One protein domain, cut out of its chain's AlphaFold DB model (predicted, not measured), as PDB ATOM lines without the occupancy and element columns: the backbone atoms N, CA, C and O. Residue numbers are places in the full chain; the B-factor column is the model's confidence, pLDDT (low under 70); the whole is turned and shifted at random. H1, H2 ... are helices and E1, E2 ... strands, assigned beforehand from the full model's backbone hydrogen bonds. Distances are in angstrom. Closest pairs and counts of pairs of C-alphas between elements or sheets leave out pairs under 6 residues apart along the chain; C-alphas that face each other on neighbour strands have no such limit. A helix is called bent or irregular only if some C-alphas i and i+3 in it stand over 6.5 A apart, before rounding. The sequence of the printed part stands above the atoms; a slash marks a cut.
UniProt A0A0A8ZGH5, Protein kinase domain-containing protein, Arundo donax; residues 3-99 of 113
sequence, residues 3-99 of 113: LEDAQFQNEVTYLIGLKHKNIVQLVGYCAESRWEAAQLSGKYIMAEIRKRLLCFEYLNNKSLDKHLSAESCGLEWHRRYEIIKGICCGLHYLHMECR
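What this domain is: This is residues 3 to 99 of the 113 residues of the protein "Protein kinase domain-containing protein" of Arundo donax (UniProt A0A0A8ZGH5). Look first for a long, bent ribbon of two strands, the hairpin E1 and E2, with helix H1 packed along the part of it away from its turn. Past the end of the ribbon away from its turn come the short helix H2 and the long helix H3, both apart from H1, and residues 69 to 74, between H2 and H3, stick out. The printed part has 97 residues, with three named helices and two named strands in the order H1, E1, E2, H2, H3; the sheet, in the order E1 - E2, is antiparallel, and the class is mixed, helices and strands. The whole is extended, with a radius of gyration of the C-alphas of 19.9 A, and its C-alphas span 61 by 35 by 21 A.

How they stand to each other: Start with E1, residues 26 to 40, and E2, residues 43 to 56, a hairpin with a tight link of 2 residues. They are antiparallel neighbours at 168 degrees between their directions. Look at N 34 and O 49, within hydrogen-bond range at 2.9 A, and at N 43 and O 40, at 3.0 A. E1 bends by 71 degrees at residue 37, and E2 bends by 55 degrees at residue 46. Next find H1, residues 3 to 16, whose closest C-alpha to E1 is that of Ile 16, 5.3 A from that of Leu 26. The closest C-alphas of H1 and E2 are those of Phe 8 and Arg 52, 7.6 A apart. Farther on, H2, residues 64 to 68, and H3, residues 77 to 96, are close but not clearly touching; their closest C-alphas, of Leu 68 and Arg 80, are 8.0 A apart. H3 is apart from H1, E1 and E2. In H1, H2 and H3 every O i to N i+4 pair is within hydrogen-bond range.

Where its parts are: Find C-alpha 26 at (2.229, -13.524, 9.137); from there E1 runs 36.4 A to C-alpha 40. E2 begins at C-alpha 43, at (1.264, 26.731, 5.233), and runs 39.4 A to C-alpha 56. H1 runs 20.0 A from C-alpha 3 to C-alpha 16, and H2 runs 6.3 A from C-alpha 64 to C-alpha 68. H3 runs 28.1 A from C-alpha 77 and ends at C-alpha 96, at (6.727, -20.469, 26.638).

The domain as a whole: The two C-alphas farthest apart are those of Lys 43 and His 78, 61.9 A. The printed part has no cut, and no link is long. The mean pLDDT of the printed part is 82.2; look for values under 70 at residues 3 to 4 and 60 to 75.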
ATOM      1  N   LEU A   3       9.426   6.011  16.930       50.88
ATOM      2  CA  LEU A   3       8.830   4.971  17.773       50.88
ATOM      3  C   LEU A   3       7.964   3.994  16.958       50.88
ATOM      4  O   LEU A   3       8.050   2.794  17.193       50.88
ATOM      5  N   GLU A   4       7.240   4.478  15.945       69.00
ATOM      6  CA  GLU A   4       6.374   3.640  15.098       69.00
ATOM      7  C   GLU A   4       7.151   2.670  14.193       69.00
ATOM      8  O   GLU A   4       6.755   1.517  14.046       69.00
ATOM      9  N   ASP A   5       8.289   3.082  13.620       80.38
ATOM     10  CA  ASP A   5       9.074   2.200  12.743       80.38
ATOM     11  C   ASP A   5       9.794   1.114  13.540       80.38
ATOM     12  O   ASP A   5       9.823  -0.041  13.120       80.38
ATOM     13  N   ALA A   6      10.352   1.461  14.702       82.75
ATOM     14  CA  ALA A   6      10.985   0.478  15.573       82.75
ATOM     15  C   ALA A   6       9.961  -0.548  16.085       82.75
ATOM     16  O   ALA A   6      10.243  -1.744  16.094       82.75
ATOM     17  N   GLN A   7       8.757  -0.102  16.455       81.88
ATOM     18  CA  GLN A   7       7.662  -0.994  16.846       81.88
ATOM     19  C   GLN A   7       7.223  -1.899  15.692       81.88
ATOM     20  O   GLN A   7       7.126  -3.107  15.887       81.88
ATOM     21  N   PHE A   8       7.045  -1.348  14.489       84.69
ATOM     22  CA  PHE A   8       6.691  -2.131  13.306       84.69
ATOM     23  C   PHE A   8       7.749  -3.189  12.973       84.69
ATOM     24  O   PHE A   8       7.414  -4.349  12.750       84.69
ATOM     25  N   GLN A   9       9.031  -2.816  12.975       86.56
ATOM     26  CA  GLN A   9      10.124  -3.754  12.701       86.56
ATOM     27  C   GLN A   9      10.221  -4.846  13.764       86.56
ATOM     28  O   GLN A   9      10.408  -6.016  13.425       86.56
ATOM     29  N   ASN A  10      10.043  -4.489  15.037       84.25
ATOM     30  CA  ASN A  10       9.980  -5.467  16.116       84.25
ATOM     31  C   ASN A  10       8.821  -6.438  15.889       84.25
ATOM     32  O   ASN A  10       9.022  -7.647  15.929       84.25
ATOM     33  N   GLU A  11       7.627  -5.929  15.593       83.75
ATOM     34  CA  GLU A  11       6.451  -6.760  15.362       83.75
ATOM     35  C   GLU A  11       6.640  -7.705  14.165       83.75
ATOM     36  O   GLU A  11       6.405  -8.903  14.297       83.75
ATOM     37  N   VAL A  12       7.155  -7.220  13.029       86.56
ATOM     38  CA  VAL A  12       7.496  -8.076  11.878       86.56
ATOM     39  C   VAL A  12       8.492  -9.161  12.283       86.56
ATOM     40  O   VAL A  12       8.268 -10.336  11.992       86.56
ATOM     41  N   THR A  13       9.562  -8.782  12.984       85.44
ATOM     42  CA  THR A  13      10.629  -9.701  13.406       85.44
ATOM     43  C   THR A  13      10.092 -10.808  14.309       85.44
ATOM     44  O   THR A  13      10.419 -11.977  14.110       85.44
ATOM     45  N   TYR A  14       9.236 -10.462  15.273       82.06
ATOM     46  CA  TYR A  14       8.657 -11.440  16.189       82.06
ATOM     47  C   TYR A  14       7.588 -12.310  15.527       82.06
ATOM     48  O   TYR A  14       7.502 -13.492  15.846       82.06
ATOM     49  N   LEU A  15       6.786 -11.761  14.609       84.06
ATOM     50  CA  LEU A  15       5.643 -12.470  14.030       84.06
ATOM     51  C   LEU A  15       6.001 -13.360  12.832       84.06
ATOM     52  O   LEU A  15       5.383 -14.409  12.665       84.06
ATOM     53  N   ILE A  16       6.981 -12.983  12.002       85.62
ATOM     54  CA  ILE A  16       7.288 -13.708  10.751       85.62
ATOM     55  C   ILE A  16       7.792 -15.139  10.991       85.62
ATOM     56  O   ILE A  16       7.622 -16.021  10.149       85.62
ATOM     57  N   GLY A  17       8.402 -15.376  12.154       84.62
ATOM     58  CA  GLY A  17       8.909 -16.684  12.564       84.62
ATOM     59  C   GLY A  17       7.870 -17.586  13.231       84.62
ATOM     60  O   GLY A  17       8.133 -18.779  13.387       84.62
ATOM     61  N   LEU A  18       6.704 -17.057  13.618       86.81
ATOM     62  CA  LEU A  18       5.710 -17.828  14.361       86.81
ATOM     63  C   LEU A  18       5.066 -18.880  13.466       86.81
ATOM     64  O   LEU A  18       4.467 -18.575  12.434       86.81
ATOM     65  N   LYS A  19       5.158 -20.136  13.900       87.19
ATOM     66  CA  LYS A  19       4.554 -21.273  13.207       87.19
ATOM     67  C   LYS A  19       3.861 -22.166  14.216       87.19
ATOM     68  O   LYS A  19       4.475 -23.031  14.829       87.19
ATOM     69  N   HIS A  20       2.558 -21.969  14.356       87.31
ATOM     70  CA  HIS A  20       1.725 -22.798  15.210       87.31
ATOM     71  C   HIS A  20       0.326 -22.922  14.613       87.31
ATOM     72  O   HIS A  20      -0.236 -21.950  14.118       87.31
ATOM     73  N   LYS A  21      -0.274 -24.112  14.700       85.75
ATOM     74  CA  LYS A  21      -1.583 -24.404  14.091       85.75
ATOM     75  C   LYS A  21      -2.728 -23.509  14.592       85.75
ATOM     76  O   LYS A  21      -3.718 -23.368  13.893       85.75
ATOM     77  N   ASN A  22      -2.599 -22.932  15.789       83.94
ATOM     78  CA  ASN A  22      -3.594 -22.046  16.411       83.94
ATOM     79  C   ASN A  22      -3.175 -20.562  16.423       83.94
ATOM     80  O   ASN A  22      -3.702 -19.786  17.216       83.94
ATOM     81  N   ILE A  23      -2.201 -20.174  15.596       83.81
ATOM     82  CA  ILE A  23      -1.747 -18.786  15.444       83.81
ATOM     83  C   ILE A  23      -1.847 -18.426  13.972       83.81
ATOM     84  O   ILE A  23      -1.415 -19.196  13.120       83.81
ATOM     85  N   VAL A  24      -2.423 -17.260  13.683       82.75
ATOM     86  CA  VAL A  24      -2.526 -16.763  12.311       82.75
ATOM     87  C   VAL A  24      -1.139 -16.366  11.835       82.75
ATOM     88  O   VAL A  24      -0.514 -15.467  12.402       82.75
ATOM     89  N   GLN A  25      -0.654 -17.047  10.805       87.00
ATOM     90  CA  GLN A  25       0.687 -16.812  10.301       87.00
ATOM     91  C   GLN A  25       0.786 -15.444   9.609       87.00
ATOM     92  O   GLN A  25      -0.030 -15.109   8.748       87.00
ATOM     93  N   LEU A  26       1.822 -14.671   9.945       88.12
ATOM     94  CA  LEU A  26       2.229 -13.524   9.137       88.12
ATOM     95  C   LEU A  26       2.867 -14.045   7.843       88.12
ATOM     96  O   LEU A  26       3.876 -14.748   7.883       88.12
ATOM     97  N   VAL A  27       2.283 -13.700   6.698       91.12
ATOM     98  CA  VAL A  27       2.796 -14.091   5.375       91.12
ATOM     99  C   VAL A  27       3.708 -13.029   4.767       91.12
ATOM    100  O   VAL A  27       4.521 -13.342   3.903       91.12
ATOM    101  N   GLY A  28       3.598 -11.778   5.216       91.44
ATOM    102  CA  GLY A  28       4.442 -10.690   4.742       91.44
ATOM    103  C   GLY A  28       4.055  -9.342   5.331       91.44
ATOM    104  O   GLY A  28       3.233  -9.248   6.241       91.44
ATOM    105  N   TYR A  29       4.653  -8.283   4.799       91.94
ATOM    106  CA  TYR A  29       4.371  -6.912   5.199       91.94
ATOM    107  C   TYR A  29       4.582  -5.955   4.023       91.94
ATOM    108  O   TYR A  29       5.349  -6.248   3.106       91.94
ATOM    109  N   CYS A  30       3.934  -4.792   4.071       91.44
ATOM    110  CA  CYS A  30       4.181  -3.682   3.154       91.44
ATOM    111  C   CYS A  30       4.675  -2.474   3.949       91.44
ATOM    112  O   CYS A  30       4.071  -2.100   4.954       91.44
ATOM    113  N   ALA A  31       5.750  -1.843   3.485       91.94
ATOM    114  CA  ALA A  31       6.286  -0.627   4.081       91.94
ATOM    115  C   ALA A  31       6.579   0.393   2.982       91.94
ATOM    116  O   ALA A  31       7.396   0.155   2.100       91.94
ATOM    117  N   GLU A  32       5.896   1.528   3.045       92.38
ATOM    118  CA  GLU A  32       6.007   2.600   2.068       92.38
ATOM    119  C   GLU A  32       6.248   3.939   2.764       92.38
ATOM    120  O   GLU A  32       5.541   4.294   3.707       92.38
ATOM    121  N   SER A  33       7.242   4.688   2.297       92.88
ATOM    122  CA  SER A  33       7.509   6.063   2.726       92.88
ATOM    123  C   SER A  33       7.473   6.979   1.510       92.88
ATOM    124  O   SER A  33       8.139   6.703   0.512       92.88
ATOM    125  N   ARG A  34       6.705   8.068   1.583       93.81
ATOM    126  CA  ARG A  34       6.595   9.067   0.511       93.81
ATOM    127  C   ARG A  34       6.631  10.470   1.097       93.81
ATOM    128  O   ARG A  34       6.117  10.690   2.184       93.81
ATOM    129  N   TRP A  35       7.215  11.420   0.377       94.44
ATOM    130  CA  TRP A  35       7.114  12.834   0.734       94.44
ATOM    131  C   TRP A  35       5.869  13.424   0.089       94.44
ATOM    132  O   TRP A  35       5.714  13.360  -1.130       94.44
ATOM    133  N   GLU A  36       4.986  13.987   0.902       94.00
ATOM    134  CA  GLU A  36       3.757  14.625   0.444       94.00
ATOM    135  C   GLU A  36       3.675  16.045   1.016       94.00
ATOM    136  O   GLU A  36       4.154  16.330   2.120       94.00
ATOM    137  N   ALA A  37       3.089  16.962   0.244       93.69
ATOM    138  CA  ALA A  37       2.815  18.307   0.723       93.69
ATOM    139  C   ALA A  37       1.640  18.247   1.710       93.69
ATOM    140  O   ALA A  37       0.508  17.965   1.318       93.69
ATOM    141  N   ALA A  38       1.907  18.520   2.983       90.00
ATOM    142  CA  ALA A  38       0.903  18.582   4.035       90.00
ATOM    143  C   ALA A  38       0.626  20.041   4.404       90.00
ATOM    144  O   ALA A  38       1.541  20.865   4.487       90.00
ATOM    145  N   GLN A  39      -0.644  20.370   4.636       92.75
ATOM    146  CA  GLN A  39      -1.022  21.697   5.102       92.75
ATOM    147  C   GLN A  39      -1.024  21.723   6.631       92.75
ATOM    148  O   GLN A  39      -1.767  20.982   7.272       92.75
ATOM    149  N   LEU A  40      -0.211  22.601   7.219       86.94
ATOM    150  CA  LEU A  40      -0.157  22.823   8.659       86.94
ATOM    151  C   LEU A  40      -0.307  24.318   8.935       86.94
ATOM    152  O   LEU A  40       0.484  25.133   8.457       86.94
ATOM    153  N   SER A  41      -1.355  24.689   9.674       88.12
ATOM    154  CA  SER A  41      -1.639  26.086  10.040       88.12
ATOM    155  C   SER A  41      -1.660  27.043   8.832       88.12
ATOM    156  O   SER A  41      -1.120  28.146   8.888       88.12
ATOM    157  N   GLY A  42      -2.244  26.601   7.712       91.88
ATOM    158  CA  GLY A  42      -2.357  27.387   6.478       91.88
ATOM    159  C   GLY A  42      -1.093  27.449   5.610       91.88
ATOM    160  O   GLY A  42      -1.144  28.032   4.530       91.88
ATOM    161  N   LYS A  43       0.024  26.831   6.023       93.00
ATOM    162  CA  LYS A  43       1.264  26.731   5.233       93.00
ATOM    163  C   LYS A  43       1.454  25.320   4.686       93.00
ATOM    164  O   LYS A  43       1.112  24.348   5.356       93.00
ATOM    165  N   TYR A  44       2.028  25.212   3.490       92.69
ATOM    166  CA  TYR A  44       2.455  23.928   2.935       92.69
ATOM    167  C   TYR A  44       3.848  23.577   3.447       92.69
ATOM    168  O   TYR A  44       4.779  24.375   3.330       92.69
ATOM    169  N   ILE A  45       3.978  22.375   3.998       93.50
ATOM    170  CA  ILE A  45       5.252  21.775   4.388       93.50
ATOM    171  C   ILE A  45       5.417  20.445   3.659       93.50
ATOM    172  O   ILE A  45       4.438  19.751   3.394       93.50
ATOM    173  N   MET A  46       6.654  20.077   3.344       93.44
ATOM    174  CA  MET A  46       6.946  18.717   2.897       93.44
ATOM    175  C   MET A  46       7.044  17.822   4.128       93.44
ATOM    176  O   MET A  46       7.863  18.080   5.010       93.44
ATOM    177  N   ALA A  47       6.201  16.796   4.192       91.44
ATOM    178  CA  ALA A  47       6.190  15.822   5.273       91.44
ATOM    179  C   ALA A  47       6.382  14.412   4.713       91.44
ATOM    180  O   ALA A  47       5.835  14.063   3.667       91.44
ATOM    181  N   GLU A  48       7.160  13.591   5.415       91.62
ATOM    182  CA  GLU A  48       7.266  12.173   5.097       91.62
ATOM    183  C   GLU A  48       6.031  11.450   5.648       91.62
ATOM    184  O   GLU A  48       5.820  11.379   6.858       91.62
ATOM    185  N   ILE A  49       5.222  10.900   4.753       89.31
ATOM    186  CA  ILE A  49       4.092  10.039   5.064       89.31
ATOM    187  C   ILE A  49       4.555   8.593   4.999       89.31
ATOM    188  O   ILE A  49       5.089   8.123   3.990       89.31
ATOM    189  N   ARG A  50       4.323   7.871   6.090       88.88
ATOM    190  CA  ARG A  50       4.704   6.471   6.245       88.88
ATOM    191  C   ARG A  50       3.450   5.617   6.308       88.88
ATOM    192  O   ARG A  50       2.572   5.849   7.130       88.88
ATOM    193  N   LYS A  51       3.374   4.613   5.441       89.81
ATOM    194  CA  LYS A  51       2.335   3.581   5.441       89.81
ATOM    195  C   LYS A  51       2.988   2.242   5.742       89.81
ATOM    196  O   LYS A  51       4.037   1.908   5.183       89.81
ATOM    197  N   ARG A  52       2.399   1.493   6.665       88.06
ATOM    198  CA  ARG A  52       2.885   0.193   7.135       88.06
ATOM    199  C   ARG A  52       1.690  -0.751   7.221       88.06
ATOM    200  O   ARG A  52       0.653  -0.362   7.749       88.06
ATOM    201  N   LEU A  53       1.809  -1.958   6.677       88.94
ATOM    202  CA  LEU A  53       0.759  -2.980   6.697       88.94
ATOM    203  C   LEU A  53       1.374  -4.343   7.005       88.94
ATOM    204  O   LEU A  53       2.458  -4.659   6.518       88.94
ATOM    205  N   LEU A  54       0.652  -5.159   7.769       87.56
ATOM    206  CA  LEU A  54       0.978  -6.561   8.022       87.56
ATOM    207  C   LEU A  54       0.003  -7.448   7.253       87.56
ATOM    208  O   LEU A  54      -1.211  -7.245   7.312       87.56
ATOM    209  N   CYS A  55       0.532  -8.431   6.536       89.50
ATOM    210  CA  CYS A  55      -0.246  -9.361   5.733       89.50
ATOM    211  C   CYS A  55      -0.275 -10.715   6.435       89.50
ATOM    212  O   CYS A  55       0.764 -11.353   6.601       89.50
ATOM    213  N   PHE A  56      -1.463 -11.161   6.833       86.81
ATOM    214  CA  PHE A  56      -1.685 -12.449   7.487       86.81
ATOM    215  C   PHE A  56      -2.260 -13.472   6.511       86.81
ATOM    216  O   PHE A  56      -2.829 -13.104   5.481       86.81
ATOM    217  N   GLU A  57      -2.118 -14.755   6.834       86.12
ATOM    218  CA  GLU A  57      -2.831 -15.801   6.111       86.12
ATOM    219  C   GLU A  57      -4.344 -15.566   6.173       86.12
ATOM    220  O   GLU A  57      -4.895 -15.089   7.170       86.12
ATOM    221  N   TYR A  58      -5.023 -15.905   5.082       83.62
ATOM    222  CA  TYR A  58      -6.467 -15.781   5.017       83.62
ATOM    223  C   TYR A  58      -7.130 -16.902   5.819       83.62
ATOM    224  O   TYR A  58      -6.821 -18.080   5.631       83.62
ATOM    225  N   LEU A  59      -8.070 -16.533   6.688       77.88
ATOM    226  CA  LEU A  59      -8.930 -17.477   7.389       77.88
ATOM    227  C   LEU A  59     -10.321 -17.441   6.760       77.88
ATOM    228  O   LEU A  59     -10.985 -16.405   6.755       77.88
ATOM    229  N   ASN A  60     -10.767 -18.589   6.253       67.62
ATOM    230  CA  ASN A  60     -12.089 -18.730   5.636       67.62
ATOM    231  C   ASN A  60     -13.231 -18.568   6.654       67.62
ATOM    232  O   ASN A  60     -14.358 -18.236   6.283       67.62
ATOM    233  N   ASN A  61     -12.955 -18.826   7.934       65.75
ATOM    234  CA  ASN A  61     -13.946 -18.759   8.994       65.75
ATOM    235  C   ASN A  61     -14.033 -17.348   9.575       65.75
ATOM    236  O   ASN A  61     -13.035 -16.649   9.753       65.75
ATOM    237  N   LYS A  62     -15.268 -16.915   9.852       61.56
ATOM    238  CA  LYS A  62     -15.536 -15.601  10.441       61.56
ATOM    239  C   LYS A  62     -14.858 -15.480  11.812       61.56
ATOM    240  O   LYS A  62     -14.564 -16.476  12.465       61.56
ATOM    241  N   SER A  63     -14.658 -14.245  12.246       66.19
ATOM    242  CA  SER A  63     -14.021 -13.898  13.511       66.19
ATOM    243  C   SER A  63     -14.663 -14.581  14.733       66.19
ATOM    244  O   SER A  63     -15.835 -14.981  14.727       66.19
ATOM    245  N   LEU A  64     -13.849 -14.762  15.777       67.94
ATOM    246  CA  LEU A  64     -14.189 -15.514  16.986       67.94
ATOM    247  C   LEU A  64     -15.408 -14.934  17.725       67.94
ATOM    248  O   LEU A  64     -16.215 -15.688  18.263       67.94
ATOM    249  N   ASP A  65     -15.595 -13.614  17.686       64.88
ATOM    250  CA  ASP A  65     -16.754 -12.918  18.260       64.88
ATOM    251  C   ASP A  65     -18.084 -13.462  17.726       64.88
ATOM    252  O   ASP A  65     -19.029 -13.638  18.492       64.88
ATOM    253  N   LYS A  66     -18.146 -13.839  16.444       65.00
ATOM    254  CA  LYS A  66     -19.366 -14.399  15.844       65.00
ATOM    255  C   LYS A  66     -19.646 -15.836  16.272       65.00
ATOM    256  O   LYS A  66     -20.779 -16.288  16.157       65.00
ATOM    257  N   HIS A  67     -18.622 -16.546  16.735       63.44
ATOM    258  CA  HIS A  67     -18.721 -17.926  17.213       63.44
ATOM    259  C   HIS A  67     -18.949 -18.002  18.731       63.44
ATOM    260  O   HIS A  67     -19.308 -19.058  19.248       63.44
ATOM    261  N   LEU A  68     -18.728 -16.896  19.446       63.50
ATOM    262  CA  LEU A  68     -18.926 -16.790  20.891       63.50
ATOM    263  C   LEU A  68     -20.138 -15.927  21.272       63.50
ATOM    264  O   LEU A  68     -20.513 -15.911  22.444       63.50
ATOM    265  N   SER A  69     -20.763 -15.220  20.323       65.38
ATOM    266  CA  SER A  69     -21.952 -14.413  20.603       65.38
ATOM    267  C   SER A  69     -23.123 -15.287  21.060       65.38
ATOM    268  O   SER A  69     -23.300 -16.416  20.599       65.38
ATOM    269  N   ALA A  70     -23.955 -14.770  21.965       58.06
ATOM    270  CA  ALA A  70     -25.119 -15.490  22.489       58.06
ATOM    271  C   ALA A  70     -26.148 -15.856  21.397       58.06
ATOM    272  O   ALA A  70     -26.883 -16.825  21.551       58.06
ATOM    273  N   GLU A  71     -26.152 -15.136  20.272       59.47
ATOM    274  CA  GLU A  71     -26.968 -15.433  19.085       59.47
ATOM    275  C   GLU A  71     -26.464 -16.660  18.301       59.47
ATOM    276  O   GLU A  71     -27.200 -17.234  17.500       59.47
ATOM    277  N   SER A  72     -25.236 -17.122  18.562       57.00
ATOM    278  CA  SER A  72     -24.670 -18.359  18.010       57.00
ATOM    279  C   SER A  72     -25.131 -19.606  18.789       57.00
ATOM    280  O   SER A  72     -24.347 -20.482  19.171       57.00
ATOM    281  N   CYS A  73     -26.445 -19.744  18.981       54.47
ATOM    282  CA  CYS A  73     -27.078 -20.959  19.518       54.47
ATOM    283  C   CYS A  73     -26.789 -22.237  18.693       54.47
ATOM    284  O   CYS A  73     -27.270 -23.303  19.053       54.47
ATOM    285  N   GLY A  74     -26.015 -22.159  17.600       60.88
ATOM    286  CA  GLY A  74     -25.677 -23.284  16.722       60.88
ATOM    287  C   GLY A  74     -24.317 -23.957  16.958       60.88
ATOM    288  O   GLY A  74     -24.015 -24.933  16.277       60.88
ATOM    289  N   LEU A  75     -23.468 -23.465  17.872       66.75
ATOM    290  CA  LEU A  75     -22.192 -24.130  18.182       66.75
ATOM    291  C   LEU A  75     -22.328 -25.036  19.401       66.75
ATOM    292  O   LEU A  75     -22.312 -24.556  20.537       66.75
ATOM    293  N   GLU A  76     -22.385 -26.342  19.136       79.31
ATOM    294  CA  GLU A  76     -22.297 -27.409  20.135       79.31
ATOM    295  C   GLU A  76     -21.140 -27.164  21.113       79.31
ATOM    296  O   GLU A  76     -20.038 -26.770  20.714       79.31
ATOM    297  N   TRP A  77     -21.356 -27.449  22.400       82.75
ATOM    298  CA  TRP A  77     -20.354 -27.253  23.457       82.75
ATOM    299  C   TRP A  77     -18.995 -27.877  23.116       82.75
ATOM    300  O   TRP A  77     -17.951 -27.275  23.354       82.75
ATOM    301  N   HIS A  78     -19.006 -29.048  22.477       83.00
ATOM    302  CA  HIS A  78     -17.793 -29.714  22.019       83.00
ATOM    303  C   HIS A  78     -16.953 -28.833  21.073       83.00
ATOM    304  O   HIS A  78     -15.742 -28.717  21.248       83.00
ATOM    305  N   ARG A  79     -17.587 -28.128  20.124       80.12
ATOM    306  CA  ARG A  79     -16.898 -27.185  19.225       80.12
ATOM    307  C   ARG A  79     -16.341 -25.984  19.985       80.12
ATOM    308  O   ARG A  79     -15.229 -25.553  19.693       80.12
ATOM    309  N   ARG A  80     -17.084 -25.463  20.967       79.81
ATOM    310  CA  ARG A  80     -16.622 -24.354  21.822       79.81
ATOM    311  C   ARG A  80     -15.390 -24.752  22.629       79.81
ATOM    312  O   ARG A  80     -14.431 -23.990  22.701       79.81
ATOM    313  N   TYR A  81     -15.393 -25.961  23.184       84.12
ATOM    314  CA  TYR A  81     -14.258 -26.495  23.924       84.12
ATOM    315  C   TYR A  81     -13.005 -26.624  23.048       84.12
ATOM    316  O   TYR A  81     -11.934 -26.188  23.462       84.12
ATOM    317  N   GLU A  82     -13.131 -27.140  21.821       84.69
ATOM    318  CA  GLU A  82     -11.999 -27.221  20.885       84.69
ATOM    319  C   GLU A  82     -11.435 -25.837  20.528       84.69
ATOM    320  O   GLU A  82     -10.217 -25.667  20.446       84.69
ATOM    321  N   ILE A  83     -12.297 -24.823  20.390       81.25
ATOM    322  CA  ILE A  83     -11.871 -23.431  20.195       81.25
ATOM    323  C   ILE A  83     -11.071 -22.935  21.407       81.25
ATOM    324  O   ILE A  83      -9.943 -22.471  21.242       81.25
ATOM    325  N   ILE A  84     -11.614 -23.074  22.622       84.38
ATOM    326  CA  ILE A  84     -10.944 -22.655  23.867       84.38
ATOM    327  C   ILE A  84      -9.591 -23.356  24.011       84.38
ATOM    328  O   ILE A  84      -8.576 -22.713  24.272       84.38
ATOM    329  N   LYS A  85      -9.555 -24.670  23.784       88.31
ATOM    330  CA  LYS A  85      -8.329 -25.467  23.833       88.31
ATOM    331  C   LYS A  85      -7.300 -24.973  22.817       88.31
ATOM    332  O   LYS A  85      -6.137 -24.807  23.175       88.31
ATOM    333  N   GLY A  86      -7.718 -24.688  21.584       86.19
ATOM    334  CA  GLY A  86      -6.854 -24.108  20.556       86.19
ATOM    335  C   GLY A  86      -6.258 -22.759  20.971       86.19
ATOM    336  O   GLY A  86      -5.054 -22.555  20.810       86.19
ATOM    337  N   ILE A  87      -7.067 -21.876  21.569       83.50
ATOM    338  CA  ILE A  87      -6.619 -20.580  22.111       83.50
ATOM    339  C   ILE A  87      -5.565 -20.793  23.201       83.50
ATOM    340  O   ILE A  87      -4.490 -20.196  23.142       83.50
ATOM    341  N   CYS A  88      -5.826 -21.684  24.163       87.81
ATOM    342  CA  CYS A  88      -4.872 -22.009  25.220       87.81
ATOM    343  C   CYS A  88      -3.558 -22.572  24.661       87.81
ATOM    344  O   CYS A  88      -2.490 -22.170  25.115       87.81
ATOM    345  N   CYS A  89      -3.612 -23.456  23.657       89.00
ATOM    346  CA  CYS A  89      -2.415 -23.981  22.999       89.00
ATOM    347  C   CYS A  89      -1.610 -22.877  22.295       89.00
ATOM    348  O   CYS A  89      -0.392 -22.824  22.446       89.00
ATOM    349  N   GLY A  90      -2.274 -21.977  21.560       86.44
ATOM    350  CA  GLY A  90      -1.613 -20.845  20.905       86.44
ATOM    351  C   GLY A  90      -0.955 -19.886  21.901       86.44
ATOM    352  O   GLY A  90       0.205 -19.522  21.730       86.44
ATOM    353  N   LEU A  91      -1.660 -19.536  22.981       84.38
ATOM    354  CA  LEU A  91      -1.117 -18.703  24.059       84.38
ATOM    355  C   LEU A  91       0.076 -19.363  24.753       84.38
ATOM    356  O   LEU A  91       1.074 -18.700  25.027       84.38
ATOM    357  N   HIS A  92      -0.010 -20.667  25.015       87.12
ATOM    358  CA  HIS A  92       1.083 -21.416  25.622       87.12
ATOM    359  C   HIS A  92       2.347 -21.364  24.758       87.12
ATOM    360  O   HIS A  92       3.411 -21.034  25.276       87.12
ATOM    361  N   TYR A  93       2.222 -21.599  23.449       86.88
ATOM    362  CA  TYR A  93       3.334 -21.480  22.501       86.88
ATOM    363  C   TYR A  93       3.949 -20.069  22.514       86.88
ATOM    364  O   TYR A  93       5.160 -19.914  22.676       86.88
ATOM    365  N   LEU A  94       3.116 -19.026  22.427       83.94
ATOM    366  CA  LEU A  94       3.585 -17.634  22.437       83.94
ATOM    367  C   LEU A  94       4.371 -17.293  23.706       83.94
ATOM    368  O   LEU A  94       5.420 -16.651  23.635       83.94
ATOM    369  N   HIS A  95       3.872 -17.728  24.861       83.38
ATOM    370  CA  HIS A  95       4.477 -17.408  26.148       83.38
ATOM    371  C   HIS A  95       5.729 -18.240  26.430       83.38
ATOM    372  O   HIS A  95       6.743 -17.689  26.854       83.38
ATOM    373  N   MET A  96       5.668 -19.553  26.212       82.25
ATOM    374  CA  MET A  96       6.727 -20.469  26.638       82.25
ATOM    375  C   MET A  96       7.841 -20.592  25.608       82.25
ATOM    376  O   MET A  96       9.015 -20.604  25.976       82.25
ATOM    377  N   GLU A  97       7.491 -20.649  24.326       80.44
ATOM    378  CA  GLU A  97       8.463 -20.897  23.261       80.44
ATOM    379  C   GLU A  97       8.967 -19.595  22.641       80.44
ATOM    380  O   GLU A  97      10.153 -19.470  22.350       80.44
ATOM    381  N   CYS A  98       8.093 -18.595  22.483       75.75
ATOM    382  CA  CYS A  98       8.452 -17.332  21.830       75.75
ATOM    383  C   CYS A  98       8.761 -16.186  22.807       75.75
ATOM    384  O   CYS A  98       9.310 -15.172  22.385       75.75
ATOM    385  N   ARG A  99       8.435 -16.334  24.103       72.19
ATOM    386  CA  ARG A  99       8.599 -15.299  25.148       72.19
ATOM    387  C   ARG A  99       7.949 -13.953  24.792       72.19
ATOM    388  O   ARG A  99       8.388 -12.902  25.255       72.19
TER     389      ARG A  99